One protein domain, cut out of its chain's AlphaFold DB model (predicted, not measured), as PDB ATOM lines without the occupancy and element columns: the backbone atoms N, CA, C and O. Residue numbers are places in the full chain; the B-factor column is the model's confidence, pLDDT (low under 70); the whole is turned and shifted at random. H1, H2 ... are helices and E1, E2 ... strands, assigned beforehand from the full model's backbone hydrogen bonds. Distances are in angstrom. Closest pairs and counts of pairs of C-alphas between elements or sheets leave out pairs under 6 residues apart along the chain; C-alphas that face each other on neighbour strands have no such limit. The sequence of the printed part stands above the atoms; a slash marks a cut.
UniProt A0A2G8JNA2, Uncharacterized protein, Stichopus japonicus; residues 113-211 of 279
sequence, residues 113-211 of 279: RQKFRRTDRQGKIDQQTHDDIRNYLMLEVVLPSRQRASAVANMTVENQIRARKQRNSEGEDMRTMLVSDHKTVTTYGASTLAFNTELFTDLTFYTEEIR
ATOM      1  N   ARG A 113      12.743 -20.396  38.659       57.97
ATOM      2  CA  ARG A 113      14.075 -20.987  38.441       57.97
ATOM      3  C   ARG A 113      14.097 -22.182  37.482       57.97
ATOM      4  O   ARG A 113      15.032 -22.317  36.697       57.97
ATOM      5  N   GLN A 114      13.110 -23.078  37.530       57.88
ATOM      6  CA  GLN A 114      13.067 -24.274  36.678       57.88
ATOM      7  C   GLN A 114      12.626 -23.938  35.252       57.88
ATOM      8  O   GLN A 114      13.168 -24.512  34.307       57.88
ATOM      9  N   LYS A 115      11.685 -22.999  35.079       56.06
ATOM     10  CA  LYS A 115      11.338 -22.473  33.749       56.06
ATOM     11  C   LYS A 115      12.519 -21.685  33.185       56.06
ATOM     12  O   LYS A 115      12.906 -21.969  32.060       56.06
ATOM     13  N   PHE A 116      13.198 -20.874  34.003       59.69
ATOM     14  CA  PHE A 116      14.450 -20.218  33.620       59.69
ATOM     15  C   PHE A 116      15.509 -21.177  33.116       59.69
ATOM     16  O   PHE A 116      15.952 -21.038  31.988       59.69
ATOM     17  N   ARG A 117      15.869 -22.197  33.901       58.28
ATOM     18  CA  ARG A 117      16.876 -23.196  33.502       58.28
ATOM     19  C   ARG A 117      16.496 -23.967  32.234       58.28
ATOM     20  O   ARG A 117      17.370 -24.509  31.565       58.28
ATOM     21  N   ARG A 118      15.201 -24.058  31.906       53.88
ATOM     22  CA  ARG A 118      14.722 -24.670  30.658       53.88
ATOM     23  C   ARG A 118      14.865 -23.719  29.468       53.88
ATOM     24  O   ARG A 118      15.315 -24.178  28.422       53.88
ATOM     25  N   THR A 119      14.555 -22.432  29.633       53.22
ATOM     26  CA  THR A 119      14.754 -21.383  28.610       53.22
ATOM     27  C   THR A 119      16.240 -21.027  28.417       53.22
ATOM     28  O   THR A 119      16.675 -20.677  27.324       53.22
ATOM     29  N   ASP A 120      17.054 -21.207  29.460       51.81
ATOM     30  CA  ASP A 120      18.506 -20.974  29.500       51.81
ATOM     31  C   ASP A 120      19.305 -21.931  28.600       51.81
ATOM     32  O   ASP A 120      20.465 -21.670  28.299       51.81
ATOM     33  N   ARG A 121      18.685 -22.994  28.058       51.00
ATOM     34  CA  ARG A 121      19.334 -23.843  27.040       51.00
ATOM     35  C   ARG A 121      19.708 -23.076  25.764       51.00
ATOM     36  O   ARG A 121      20.562 -23.554  25.023       51.00
ATOM     37  N   GLN A 122      19.118 -21.901  25.519       53.66
ATOM     38  CA  GLN A 122      19.529 -20.971  24.457       53.66
ATOM     39  C   GLN A 122      20.170 -19.665  24.973       53.66
ATOM     40  O   GLN A 122      20.549 -18.821  24.159       53.66
ATOM     41  N   GLY A 123      20.297 -19.478  26.295       56.94
ATOM     42  CA  GLY A 123      20.944 -18.315  26.922       56.94
ATOM     43  C   GLY A 123      20.291 -16.951  26.649       56.94
ATOM     44  O   GLY A 123      20.929 -15.925  26.871       56.94
ATOM     45  N   LYS A 124      19.053 -16.906  26.138       64.56
ATOM     46  CA  LYS A 124      18.397 -15.673  25.674       64.56
ATOM     47  C   LYS A 124      16.980 -15.551  26.227       64.56
ATOM     48  O   LYS A 124      16.226 -16.519  26.208       64.56
ATOM     49  N   ILE A 125      16.639 -14.354  26.701       68.25
ATOM     50  CA  ILE A 125      15.319 -13.986  27.224       68.25
ATOM     51  C   ILE A 125      14.759 -12.918  26.284       68.25
ATOM     52  O   ILE A 125      15.442 -11.928  26.008       68.25
ATOM     53  N   ASP A 126      13.557 -13.136  25.759       74.31
ATOM     54  CA  ASP A 126      12.851 -12.127  24.972       74.31
ATOM     55  C   ASP A 126      12.119 -11.120  25.877       74.31
ATOM     56  O   ASP A 126      11.957 -11.326  27.084       74.31
ATOM     57  N   GLN A 127      11.689 -10.001  25.291       76.62
ATOM     58  CA  GLN A 127      11.028  -8.922  26.029       76.62
ATOM     59  C   GLN A 127       9.745  -9.389  26.726       76.62
ATOM     60  O   GLN A 127       9.508  -9.040  27.878       76.62
ATOM     61  N   GLN A 128       8.940 -10.210  26.046       75.06
ATOM     62  CA  GLN A 128       7.673 -10.689  26.592       75.06
ATOM     63  C   GLN A 128       7.903 -11.545  27.839       75.06
ATOM     64  O   GLN A 128       7.278 -11.308  28.866       75.06
ATOM     65  N   THR A 129       8.843 -12.491  27.779       73.62
ATOM     66  CA  THR A 129       9.181 -13.339  28.925       73.62
ATOM     67  C   THR A 129       9.698 -12.488  30.081       73.62
ATOM     68  O   THR A 129       9.276 -12.688  31.219       73.62
ATOM     69  N   HIS A 130      10.567 -11.509  29.805       78.56
ATOM     70  CA  HIS A 130      11.048 -10.573  30.821       78.56
ATOM     71  C   HIS A 130       9.896  -9.826  31.516       78.56
ATOM     72  O   HIS A 130       9.839  -9.800  32.748       78.56
ATOM     73  N   ASP A 131       8.971  -9.253  30.745       77.94
ATOM     74  CA  ASP A 131       7.849  -8.473  31.276       77.94
ATOM     75  C   ASP A 131       6.860  -9.341  32.056       77.94
ATOM     76  O   ASP A 131       6.404  -8.940  33.126       77.94
ATOM     77  N   ASP A 132       6.600 -10.556  31.582       73.44
ATOM     78  CA  ASP A 132       5.771 -11.550  32.261       73.44
ATOM     79  C   ASP A 132       6.347 -11.892  33.649       73.44
ATOM     80  O   ASP A 132       5.645 -11.845  34.661       73.44
ATOM     81  N   ILE A 133       7.654 -12.166  33.730       76.69
ATOM     82  CA  ILE A 133       8.336 -12.449  35.001       76.69
ATOM     83  C   ILE A 133       8.310 -11.238  35.935       76.69
ATOM     84  O   ILE A 133       8.029 -11.386  37.126       76.69
ATOM     85  N   ARG A 134       8.587 -10.039  35.409       82.06
ATOM     86  CA  ARG A 134       8.529  -8.793  36.181       82.06
ATOM     87  C   ARG A 134       7.136  -8.587  36.774       82.06
ATOM     88  O   ARG A 134       7.017  -8.281  37.957       82.06
ATOM     89  N   ASN A 135       6.093  -8.755  35.964       77.81
ATOM     90  CA  ASN A 135       4.711  -8.550  36.383       77.81
ATOM     91  C   ASN A 135       4.296  -9.580  37.442       77.81
ATOM     92  O   ASN A 135       3.698  -9.199  38.444       77.81
ATOM     93  N   TYR A 136       4.680 -10.849  37.277       78.25
ATOM     94  CA  TYR A 136       4.464 -11.885  38.290       78.25
ATOM     95  C   TYR A 136       5.095 -11.523  39.640       78.25
ATOM     96  O   TYR A 136       4.408 -11.503  40.660       78.25
ATOM     97  N   LEU A 137       6.380 -11.155  39.651       82.38
ATOM     98  CA  LEU A 137       7.069 -10.767  40.885       82.38
ATOM     99  C   LEU A 137       6.436  -9.529  41.530       82.38
ATOM    100  O   LEU A 137       6.317  -9.465  42.750       82.38
ATOM    101  N   MET A 138       5.989  -8.560  40.728       83.25
ATOM    102  CA  MET A 138       5.274  -7.385  41.231       83.25
ATOM    103  C   MET A 138       3.976  -7.764  41.947       83.25
ATOM    104  O   MET A 138       3.671  -7.196  42.993       83.25
ATOM    105  N   LEU A 139       3.224  -8.727  41.423       77.06
ATOM    106  CA  LEU A 139       1.974  -9.188  42.029       77.06
ATOM    107  C   LEU A 139       2.219  -9.907  43.356       77.06
ATOM    108  O   LEU A 139       1.575  -9.581  44.353       77.06
ATOM    109  N   GLU A 140       3.207 -10.801  43.382       79.12
ATOM    110  CA  GLU A 140       3.645 -11.502  44.594       79.12
ATOM    111  C   GLU A 140       4.196 -10.544  45.661       79.12
ATOM    112  O   GLU A 140       4.121 -10.819  46.853       79.12
ATOM    113  N   VAL A 141       4.714  -9.378  45.269       83.94
ATOM    114  CA  VAL A 141       5.091  -8.318  46.212       83.94
ATOM    115  C   VAL A 141       3.867  -7.539  46.699       83.94
ATOM    116  O   VAL A 141       3.738  -7.278  47.896       83.94
ATOM    117  N   VAL A 142       2.971  -7.133  45.798       80.06
ATOM    118  CA  VAL A 142       1.863  -6.214  46.108       80.06
ATOM    119  C   VAL A 142       0.781  -6.886  46.956       80.06
ATOM    120  O   VAL A 142       0.359  -6.302  47.958       80.06
ATOM    121  N   LEU A 143       0.344  -8.095  46.591       73.94
ATOM    122  CA  LEU A 143      -0.803  -8.748  47.234       73.94
ATOM    123  C   LEU A 143      -0.555  -9.062  48.722       73.94
ATOM    124  O   LEU A 143      -1.382  -8.663  49.549       73.94
ATOM    125  N   PRO A 144       0.572  -9.689  49.119       69.38
ATOM    126  CA  PRO A 144       0.804 -10.040  50.519       69.38
ATOM    127  C   PRO A 144       1.192  -8.827  51.363       69.38
ATOM    128  O   PRO A 144       0.835  -8.739  52.537       69.38
ATOM    129  N   SER A 145       1.917  -7.867  50.780       72.19
ATOM    130  CA  SER A 145       2.427  -6.720  51.534       72.19
ATOM    131  C   SER A 145       1.374  -5.641  51.794       72.19
ATOM    132  O   SER A 145       1.567  -4.812  52.689       72.19
ATOM    133  N   ARG A 146       0.277  -5.632  51.013       73.56
ATOM    134  CA  ARG A 146      -0.789  -4.610  51.028       73.56
ATOM    135  C   ARG A 146      -0.242  -3.179  50.984       73.56
ATOM    136  O   ARG A 146      -0.858  -2.240  51.494       73.56
ATOM    137  N   GLN A 147       0.945  -3.006  50.405       80.31
ATOM    138  CA  GLN A 147       1.599  -1.711  50.338       80.31
ATOM    139  C   GLN A 147       1.041  -0.878  49.193       80.31
ATOM    140  O   GLN A 147       0.547  -1.373  48.181       80.31
ATOM    141  N   ARG A 148       1.149   0.442  49.347       77.44
ATOM    142  CA  ARG A 148       0.811   1.375  48.272       77.44
ATOM    143  C   ARG A 148       1.788   1.196  47.116       77.44
ATOM    144  O   ARG A 148       2.986   1.033  47.348       77.44
ATOM    145  N   ALA A 149       1.299   1.381  45.891       80.81
ATOM    146  CA  ALA A 149       2.114   1.315  44.679       80.81
ATOM    147  C   ALA A 149       3.392   2.170  44.765       80.81
ATOM    148  O   ALA A 149       4.444   1.725  44.334       80.81
ATOM    149  N   SER A 150       3.341   3.348  45.402       82.56
ATOM    150  CA  SER A 150       4.523   4.204  45.582       82.56
ATOM    151  C   SER A 150       5.632   3.564  46.425       82.56
ATOM    152  O   SER A 150       6.801   3.792  46.158       82.56
ATOM    153  N   ALA A 151       5.284   2.783  47.453       85.19
ATOM    154  CA  ALA A 151       6.283   2.112  48.284       85.19
ATOM    155  C   ALA A 151       6.930   0.938  47.536       85.19
ATOM    156  O   ALA A 151       8.128   0.718  47.666       85.19
ATOM    157  N   VAL A 152       6.152   0.220  46.720       87.62
ATOM    158  CA  VAL A 152       6.665  -0.864  45.869       87.62
ATOM    159  C   VAL A 152       7.524  -0.308  44.728       87.62
ATOM    160  O   VAL A 152       8.615  -0.806  44.477       87.62
ATOM    161  N   ALA A 153       7.083   0.772  44.081       86.19
ATOM    162  CA  ALA A 153       7.818   1.423  42.996       86.19
ATOM    163  C   ALA A 153       9.184   1.969  43.445       86.19
ATOM    164  O   ALA A 153      10.139   1.942  42.676       86.19
ATOM    165  N   ASN A 154       9.293   2.408  44.701       90.12
ATOM    166  CA  ASN A 154      10.523   2.971  45.258       90.12
ATOM    167  C   ASN A 154      11.397   1.928  45.984       90.12
ATOM    168  O   ASN A 154      12.306   2.274  46.743       90.12
ATOM    169  N   MET A 155      11.139   0.635  45.767       90.56
ATOM    170  CA  MET A 155      12.051  -0.427  46.184       90.56
ATOM    171  C   MET A 155      13.381  -0.317  45.433       90.56
ATOM    172  O   MET A 155      13.420  -0.121  44.220       90.56
ATOM    173  N   THR A 156      14.488  -0.515  46.145       90.38
ATOM    174  CA  THR A 156      15.829  -0.537  45.557       90.38
ATOM    175  C   THR A 156      16.525  -1.859  45.866       90.38
ATOM    176  O   THR A 156      16.212  -2.535  46.848       90.38
ATOM    177  N   VAL A 157      17.517  -2.215  45.045       88.12
ATOM    178  CA  VAL A 157      18.385  -3.377  45.311       88.12
ATOM    179  C   VAL A 157      19.139  -3.194  46.631       88.12
ATOM    180  O   VAL A 157      19.337  -4.149  47.372       88.12
ATOM    181  N   GLU A 158      19.494  -1.960  46.995       89.62
ATOM    182  CA  GLU A 158      20.099  -1.665  48.295       89.62
ATOM    183  C   GLU A 158      19.161  -2.011  49.462       89.62
ATOM    184  O   GLU A 158      19.594  -2.630  50.439       89.62
ATOM    185  N   ASN A 159      17.869  -1.682  49.348       90.88
ATOM    186  CA  ASN A 159      16.871  -2.069  50.348       90.88
ATOM    187  C   ASN A 159      16.792  -3.600  50.466       90.88
ATOM    188  O   ASN A 159      16.700  -4.128  51.576       90.88
ATOM    189  N   GLN A 160      16.887  -4.313  49.339       89.19
ATOM    190  CA  GLN A 160      16.909  -5.774  49.299       89.19
ATOM    191  C   GLN A 160      18.141  -6.367  49.988       89.19
ATOM    192  O   GLN A 160      18.000  -7.273  50.807       89.19
ATOM    193  N   ILE A 161      19.332  -5.832  49.720       88.00
ATOM    194  CA  ILE A 161      20.583  -6.261  50.368       88.00
ATOM    195  C   ILE A 161      20.503  -6.050  51.887       88.00
ATOM    196  O   ILE A 161      20.965  -6.882  52.667       88.00
ATOM    197  N   ARG A 162      19.869  -4.956  52.323       92.25
ATOM    198  CA  ARG A 162      19.667  -4.619  53.741       92.25
ATOM    199  C   ARG A 162      18.479  -5.341  54.391       92.25
ATOM    200  O   ARG A 162      18.212  -5.107  55.574       92.25
ATOM    201  N   ALA A 163      17.766  -6.202  53.662       92.12
ATOM    202  CA  ALA A 163      16.577  -6.871  54.171       92.12
ATOM    203  C   ALA A 163      16.905  -7.815  55.339       92.12
ATOM    204  O   ALA A 163      17.789  -8.680  55.276       92.12
ATOM    205  N   ARG A 164      16.149  -7.679  56.427       90.81
ATOM    206  CA  ARG A 164      16.377  -8.420  57.671       90.81
ATOM    207  C   ARG A 164      15.569  -9.707  57.687       90.81
ATOM    208  O   ARG A 164      14.459  -9.744  57.171       90.81
ATOM    209  N   LYS A 165      16.114 -10.764  58.289       89.75
ATOM    210  CA  LYS A 165      15.308 -11.945  58.624       89.75
ATOM    211  C   LYS A 165      14.408 -11.611  59.805       89.75
ATOM    212  O   LYS A 165      14.875 -11.026  60.781       89.75
ATOM    213  N   GLN A 166      13.150 -12.005  59.719       87.06
ATOM    214  CA  GLN A 166      12.164 -11.847  60.776       87.06
ATOM    215  C   GLN A 166      11.233 -13.056  60.754       87.06
ATOM    216  O   GLN A 166      11.037 -13.648  59.702       87.06
ATOM    217  N   ARG A 167      10.656 -13.425  61.897       84.00
ATOM    218  CA  ARG A 167       9.572 -14.411  61.935       84.00
ATOM    219  C   ARG A 167       8.223 -13.718  62.004       84.00
ATOM    220  O   ARG A 167       8.092 -12.730  62.729       84.00
ATOM    221  N   ASN A 168       7.250 -14.212  61.244       81.25
ATOM    222  CA  ASN A 168       5.865 -13.768  61.388       81.25
ATOM    223  C   ASN A 168       5.229 -14.373  62.659       81.25
ATOM    224  O   ASN A 168       5.850 -15.159  63.379       81.25
ATOM    225  N   SER A 169       3.984 -13.990  62.947       77.50
ATOM    226  CA  SER A 169       3.203 -14.507  64.081       77.50
ATOM    227  C   SER A 169       2.954 -16.017  64.026       77.50
ATOM    228  O   SER A 169       2.680 -16.622  65.056       77.50
ATOM    229  N   GLU A 170       3.070 -16.616  62.843       78.00
ATOM    230  CA  GLU A 170       2.872 -18.045  62.583       78.00
ATOM    231  C   GLU A 170       4.191 -18.839  62.678       78.00
ATOM    232  O   GLU A 170       4.202 -20.062  62.573       78.00
ATOM    233  N   GLY A 171       5.311 -18.158  62.950       80.69
ATOM    234  CA  GLY A 171       6.631 -18.764  63.120       80.69
ATOM    235  C   GLY A 171       7.402 -19.001  61.820       80.69
ATOM    236  O   GLY A 171       8.493 -19.574  61.871       80.69
ATOM    237  N   GLU A 172       6.881 -18.543  60.683       81.94
ATOM    238  CA  GLU A 172       7.514 -18.669  59.375       81.94
ATOM    239  C   GLU A 172       8.614 -17.624  59.176       81.94
ATOM    240  O   GLU A 172       8.493 -16.463  59.586       81.94
ATOM    241  N   ASP A 173       9.698 -18.038  58.518       84.88
ATOM    242  CA  ASP A 173      10.834 -17.171  58.228       84.88
ATOM    243  C   ASP A 173      10.527 -16.244  57.039       84.88
ATOM    244  O   ASP A 173      10.365 -16.670  55.889       84.88
ATOM    245  N   MET A 174      10.534 -14.949  57.331       87.38
ATOM    246  CA  MET A 174      10.279 -13.851  56.409       87.38
ATOM    247  C   MET A 174      11.526 -12.979  56.229       87.38
ATOM    248  O   MET A 174      12.430 -12.913  57.072       87.38
ATOM    249  N   ARG A 175      11.559 -12.259  55.112       90.12
ATOM    250  CA  ARG A 175      12.520 -11.200  54.820       90.12
ATOM    251  C   ARG A 175      11.802  -9.866  54.796       90.12
ATOM    252  O   ARG A 175      10.894  -9.661  54.001       90.12
ATOM    253  N   THR A 176      12.249  -8.956  55.645       89.69
ATOM    254  CA  THR A 176      11.650  -7.639  55.808       89.69
ATOM    255  C   THR A 176      12.546  -6.579  55.185       89.69
ATOM    256  O   THR A 176      13.692  -6.395  55.604       89.69
ATOM    257  N   MET A 177      12.015  -5.871  54.194       92.06
ATOM    258  CA  MET A 177      12.641  -4.745  53.511       92.06
ATOM    259  C   MET A 177      11.973  -3.440  53.943       92.06
ATOM    260  O   MET A 177      10.751  -3.371  54.064       92.06
ATOM    261  N   LEU A 178      12.777  -2.401  54.159       91.94
ATOM    262  CA  LEU A 178      12.290  -1.070  54.512       91.94
ATOM    263  C   LEU A 178      12.457  -0.124  53.327       91.94
ATOM    264  O   LEU A 178      13.540  -0.050  52.747       91.94
ATOM    265  N   VAL A 179      11.397   0.611  52.995       90.56
ATOM    266  CA  VAL A 179      11.393   1.633  51.943       90.56
ATOM    267  C   VAL A 179      11.011   2.965  52.563       90.56
ATOM    268  O   VAL A 179       9.887   3.138  53.026       90.56
ATOM    269  N   SER A 180      11.946   3.911  52.575       90.19
ATOM    270  CA  SER A 180      11.747   5.235  53.184       90.19
ATOM    271  C   SER A 180      11.367   6.317  52.175       90.19
ATOM    272  O   SER A 180      10.911   7.387  52.565       90.19
ATOM    273  N   ASP A 181      11.539   6.071  50.879       88.00
ATOM    274  CA  ASP A 181      11.197   7.049  49.852       88.00
ATOM    275  C   ASP A 181       9.703   6.954  49.510       88.00
ATOM    276  O   ASP A 181       9.294   6.256  48.588       88.00
ATOM    277  N   HIS A 182       8.841   7.577  50.318       83.88
ATOM    278  CA  HIS A 182       7.418   7.731  50.007       83.88
ATOM    279  C   HIS A 182       6.804   8.940  50.717       83.88
ATOM    280  O   HIS A 182       7.236   9.359  51.792       83.88
ATOM    281  N   LYS A 183       5.700   9.456  50.155       83.19
ATOM    282  CA  LYS A 183       5.045  10.721  50.554       83.19
ATOM    283  C   LYS A 183       4.675  10.871  52.039       83.19
ATOM    284  O   LYS A 183       4.339  11.967  52.467       83.19
ATOM    285  N   THR A 184       4.634   9.780  52.802       81.38
ATOM    286  CA  THR A 184       4.196   9.772  54.207       81.38
ATOM    287  C   THR A 184       5.252   9.250  55.183       81.38
ATOM    288  O   THR A 184       4.908   8.950  56.326       81.38
ATOM    289  N   VAL A 185       6.514   9.128  54.757       87.06
ATOM    290  CA  VAL A 185       7.598   8.605  55.607       87.06
ATOM    291  C   VAL A 185       7.802   9.436  56.873       87.06
ATOM    292  O   VAL A 185       8.026   8.897  57.950       87.06
ATOM    293  N   THR A 186       7.640  10.755  56.782       87.12
ATOM    294  CA  THR A 186       7.803  11.668  57.920       87.12
ATOM    295  C   THR A 186       6.734  11.478  58.994       87.12
ATOM    296  O   THR A 186       6.966  11.814  60.149       87.12
ATOM    297  N   THR A 187       5.563  10.952  58.627       87.38
ATOM    298  CA  THR A 187       4.431  10.755  59.542       87.38
ATOM    299  C   THR A 187       4.375   9.337  60.100       87.38
ATOM    300  O   THR A 187       4.110   9.169  61.285       87.38
ATOM    301  N   TYR A 188       4.601   8.324  59.261       84.12
ATOM    302  CA  TYR A 188       4.404   6.915  59.635       84.12
ATOM    303  C   TYR A 188       5.696   6.090  59.642       84.12
ATOM    304  O   TYR A 188       5.651   4.898  59.930       84.12
ATOM    305  N   GLY A 189       6.843   6.704  59.343       88.69
ATOM    306  CA  GLY A 189       8.104   5.995  59.163       88.69
ATOM    307  C   GLY A 189       8.189   5.272  57.820       88.69
ATOM    308  O   GLY A 189       7.345   5.452  56.939       88.69
ATOM    309  N   ALA A 190       9.247   4.477  57.663       89.12
ATOM    310  CA  ALA A 190       9.478   3.679  56.465       89.12
ATOM    311  C   ALA A 190       8.373   2.633  56.263       89.12
ATOM    312  O   ALA A 190       7.873   2.041  57.220       89.12
ATOM    313  N   SER A 191       8.032   2.373  55.004       89.81
ATOM    314  CA  SER A 191       7.129   1.293  54.626       89.81
ATOM    315  C   SER A 191       7.840  -0.048  54.758       89.81
ATOM    316  O   SER A 191       8.974  -0.211  54.302       89.81
ATOM    317  N   THR A 192       7.157  -1.012  55.363       89.19
ATOM    318  CA  THR A 192       7.687  -2.352  55.611       89.19
ATOM    319  C   THR A 192       7.104  -3.327  54.598       89.19
ATOM    320  O   THR A 192       5.900  -3.568  54.584       89.19
ATOM    321  N   LEU A 193       7.963  -3.909  53.767       89.38
ATOM    322  CA  LEU A 193       7.614  -4.976  52.836       89.38
ATOM    323  C   LEU A 193       8.135  -6.300  53.396       89.38
ATOM    324  O   LEU A 193       9.341  -6.458  53.585       89.38
ATOM    325  N   ALA A 194       7.234  -7.233  53.684       87.38
ATOM    326  CA  ALA A 194       7.582  -8.562  54.166       87.38
ATOM    327  C   ALA A 194       7.403  -9.584  53.041       87.38
ATOM    328  O   ALA A 194       6.341  -9.656  52.429       87.38
ATOM    329  N   PHE A 195       8.438 -10.379  52.798       87.25
ATOM    330  CA  PHE A 195       8.455 -11.428  51.787       87.25
ATOM    331  C   PHE A 195       8.672 -12.775  52.455       87.25
ATOM    332  O   PHE A 195       9.473 -12.878  53.386       87.25
ATOM    333  N   ASN A 196       8.020 -13.817  51.949       85.62
ATOM    334  CA  ASN A 196       8.429 -15.171  52.288       85.62
ATOM    335  C   ASN A 196       9.821 -15.461  51.687       85.62
ATOM    336  O   ASN A 196      10.364 -14.708  50.867       85.62
ATOM    337  N   THR A 197      10.435 -16.551  52.137       84.56
ATOM    338  CA  THR A 197      11.795 -16.901  51.710       84.56
ATOM    339  C   THR A 197      11.882 -17.184  50.203       84.56
ATOM    340  O   THR A 197      12.890 -16.844  49.581       84.56
ATOM    341  N   GLU A 198      10.837 -17.759  49.609       83.12
ATOM    342  CA  GLU A 198      10.775 -18.092  48.182       83.12
ATOM    343  C   GLU A 198      10.757 -16.833  47.304       83.12
ATOM    344  O   GLU A 198      11.654 -16.643  46.485       83.12
ATOM    345  N   LEU A 199       9.840 -15.903  47.567       84.88
ATOM    346  CA  LEU A 199       9.732 -14.632  46.857       84.88
ATOM    347  C   LEU A 199      11.008 -13.800  46.976       84.88
ATOM    348  O   LEU A 199      11.484 -13.241  45.991       84.88
ATOM    349  N   PHE A 200      11.618 -13.739  48.165       88.69
ATOM    350  CA  PHE A 200      12.891 -13.035  48.328       88.69
ATOM    351  C   PHE A 200      14.005 -13.656  47.469       88.69
ATOM    352  O   PHE A 200      14.847 -12.955  46.901       88.69
ATOM    353  N   THR A 201      14.005 -14.982  47.363       86.94
ATOM    354  CA  THR A 201      14.965 -15.753  46.572       86.94
ATOM    355  C   THR A 201      14.758 -15.552  45.068       86.94
ATOM    356  O   THR A 201      15.738 -15.469  44.321       86.94
ATOM    357  N   ASP A 202      13.509 -15.422  44.627       85.19
ATOM    358  CA  ASP A 202      13.152 -15.154  43.233       85.19
ATOM    359  C   ASP A 202      13.389 -13.695  42.833       85.19
ATOM    360  O   ASP A 202      13.907 -13.445  41.747       85.19
ATOM    361  N   LEU A 203      13.136 -12.734  43.727       88.12
ATOM    362  CA  LEU A 203      13.522 -11.333  43.526       88.12
ATOM    363  C   LEU A 203      15.035 -11.190  43.363       88.12
ATOM    364  O   LEU A 203      15.494 -10.436  42.512       88.12
ATOM    365  N   THR A 204      15.812 -11.923  44.164       88.50
ATOM    366  CA  THR A 204      17.283 -11.924  44.078       88.50
ATOM    367  C   THR A 204      17.745 -12.522  42.754       88.50
ATOM    368  O   THR A 204      18.565 -11.941  42.054       88.50
ATOM    369  N   PHE A 205      17.153 -13.648  42.354       84.44
ATOM    370  CA  PHE A 205      17.439 -14.245  41.054       84.44
ATOM    371  C   PHE A 205      17.069 -13.296  39.902       84.44
ATOM    372  O   PHE A 205      17.829 -13.152  38.952       84.44
ATOM    373  N   TYR A 206      15.942 -12.591  39.985       85.44
ATOM    374  CA  TYR A 206      15.555 -11.627  38.961       85.44
ATOM    375  C   TYR A 206      16.535 -10.464  38.827       85.44
ATOM    376  O   TYR A 206      16.912 -10.110  37.707       85.44
ATOM    377  N   THR A 207      16.975  -9.877  39.938       86.75
ATOM    378  CA  THR A 207      17.914  -8.752  39.898       86.75
ATOM    379  C   THR A 207      19.293  -9.168  39.396       86.75
ATOM    380  O   THR A 207      19.878  -8.434  38.600       86.75
ATOM    381  N   GLU A 208      19.788 -10.335  39.810       84.00
ATOM    382  CA  GLU A 208      21.140 -10.808  39.489       84.00
ATOM    383  C   GLU A 208      21.240 -11.489  38.117       84.00
ATOM    384  O   GLU A 208      22.217 -11.285  37.402       84.00
ATOM    385  N   GLU A 209      20.233 -12.267  37.715       79.44
ATOM    386  CA  GLU A 209      20.334 -13.167  36.556       79.44
ATOM    387  C   GLU A 209      19.470 -12.751  35.370       79.44
ATOM    388  O   GLU A 209      19.796 -13.082  34.234       79.44
ATOM    389  N   ILE A 210      18.358 -12.054  35.605       78.19
ATOM    390  CA  ILE A 210      17.372 -11.739  34.560       78.19
ATOM    391  C   ILE A 210      17.584 -10.317  34.070       78.19
ATOM    392  O   ILE A 210      17.889 -10.096  32.900       78.19
ATOM    393  N   ARG A 211      17.474  -9.355  34.990       78.50
ATOM    394  CA  ARG A 211      17.605  -7.924  34.709       78.50
ATOM    395  C   ARG A 211      19.011  -7.552  34.236       78.50
ATOM    396  O   ARG A 211      19.164  -6.609  33.468       78.50
TER     397      ARG A 211
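AT A GLANCE: This is residues 113 to 211 of the 279 residues of an uncharacterized protein of Stichopus japonicus (UniProt A0A2G8JNA2). A small, twisted sheet of three strands has two longer helices, H2 and H6, reaching away from it side by side, H2 ending at the sheet and H6 starting from it. The short helices H3 and H4 also meet the sheet, while H1 and H5, loosely attached, lie toward the two opposite ends of the length. The printed part has 99 residues, with six named helices and three named strands in the order H1 H2 H3 H4 E1 E2 H5 E3 H6; the sheet runs E1 E2 E3, antiparallel, and the class is mixed, helices and strands. It is only just compact, close to loose, with a radius of gyration of the C-alphas of 14.8 A, and elongated, spanning 49 by 31 by 22 A.

HOW THE PARTS SIT: In the sheet, E2, residues 173 to 179, is the inner strand between the edge strands E1, residues 164 to 167, and E3, residues 191 to 196. E1 and E2 form a hairpin, with N 166 and O 174 within hydrogen-bond range at 2.9 A. E2 and E3 are antiparallel at 153 degrees, with N 177 and O 193 within range at 2.8 A. The sheet is only just strongly twisted, its C-alphas up to 4.4 A off the best plane. H6, residues 197 to 210, stands up from the sheet at 53 degrees, at a height over the sheet of 12.7 A. H4, residues 157 to 161, is on the same face, only just over E2 with 3 of its 5 C-alphas. H2, residues 127 to 145, only grazes the sheet with residues 140 to 145. H2 and H6 touch at a shallow tilt of 28 degrees, opposite ways, the closest C-alphas being those of Leu 137 and Leu 203, 7.0 A apart. H3, residues 149 to 153, only grazes the sheet and only just touches H2, through residues 141 to 142 of H2 alone, with 3 pairs of C-alphas within 8 A; the closest are Val 142 and Val 152, 7.2 A. H1, residues 113 to 122, is close to but not clearly touching H6, the closest C-alphas being those of Arg 113 and Asp 202, 7.6 A. H5, residues 185 to 188, is not on the sheet. Each O i to N i+4 pair is within hydrogen-bond range in H3, H4 and H6, against 4 of 6 in H1 and 14 of 15 in H2; H5 is too short for such a pair.

IN THESE COORDINATES: H1 begins at C-alpha 113 (14.075, -20.987, 38.441) and is 15.0 A long. H2 is 27.0 A, E2 19.8 A, E3 16.7 A and H6 18.8 A, ending at C-alpha 210 (17.372, -11.739, 34.560).

THE WHOLE: The C-alphas of Arg 121 and Thr 187 are the two farthest apart, 49.8 A. The printed part has no cut, and its links are tight. The mean pLDDT of the printed part is 80.5, with residues 113 to 125 and residue 144 under 70.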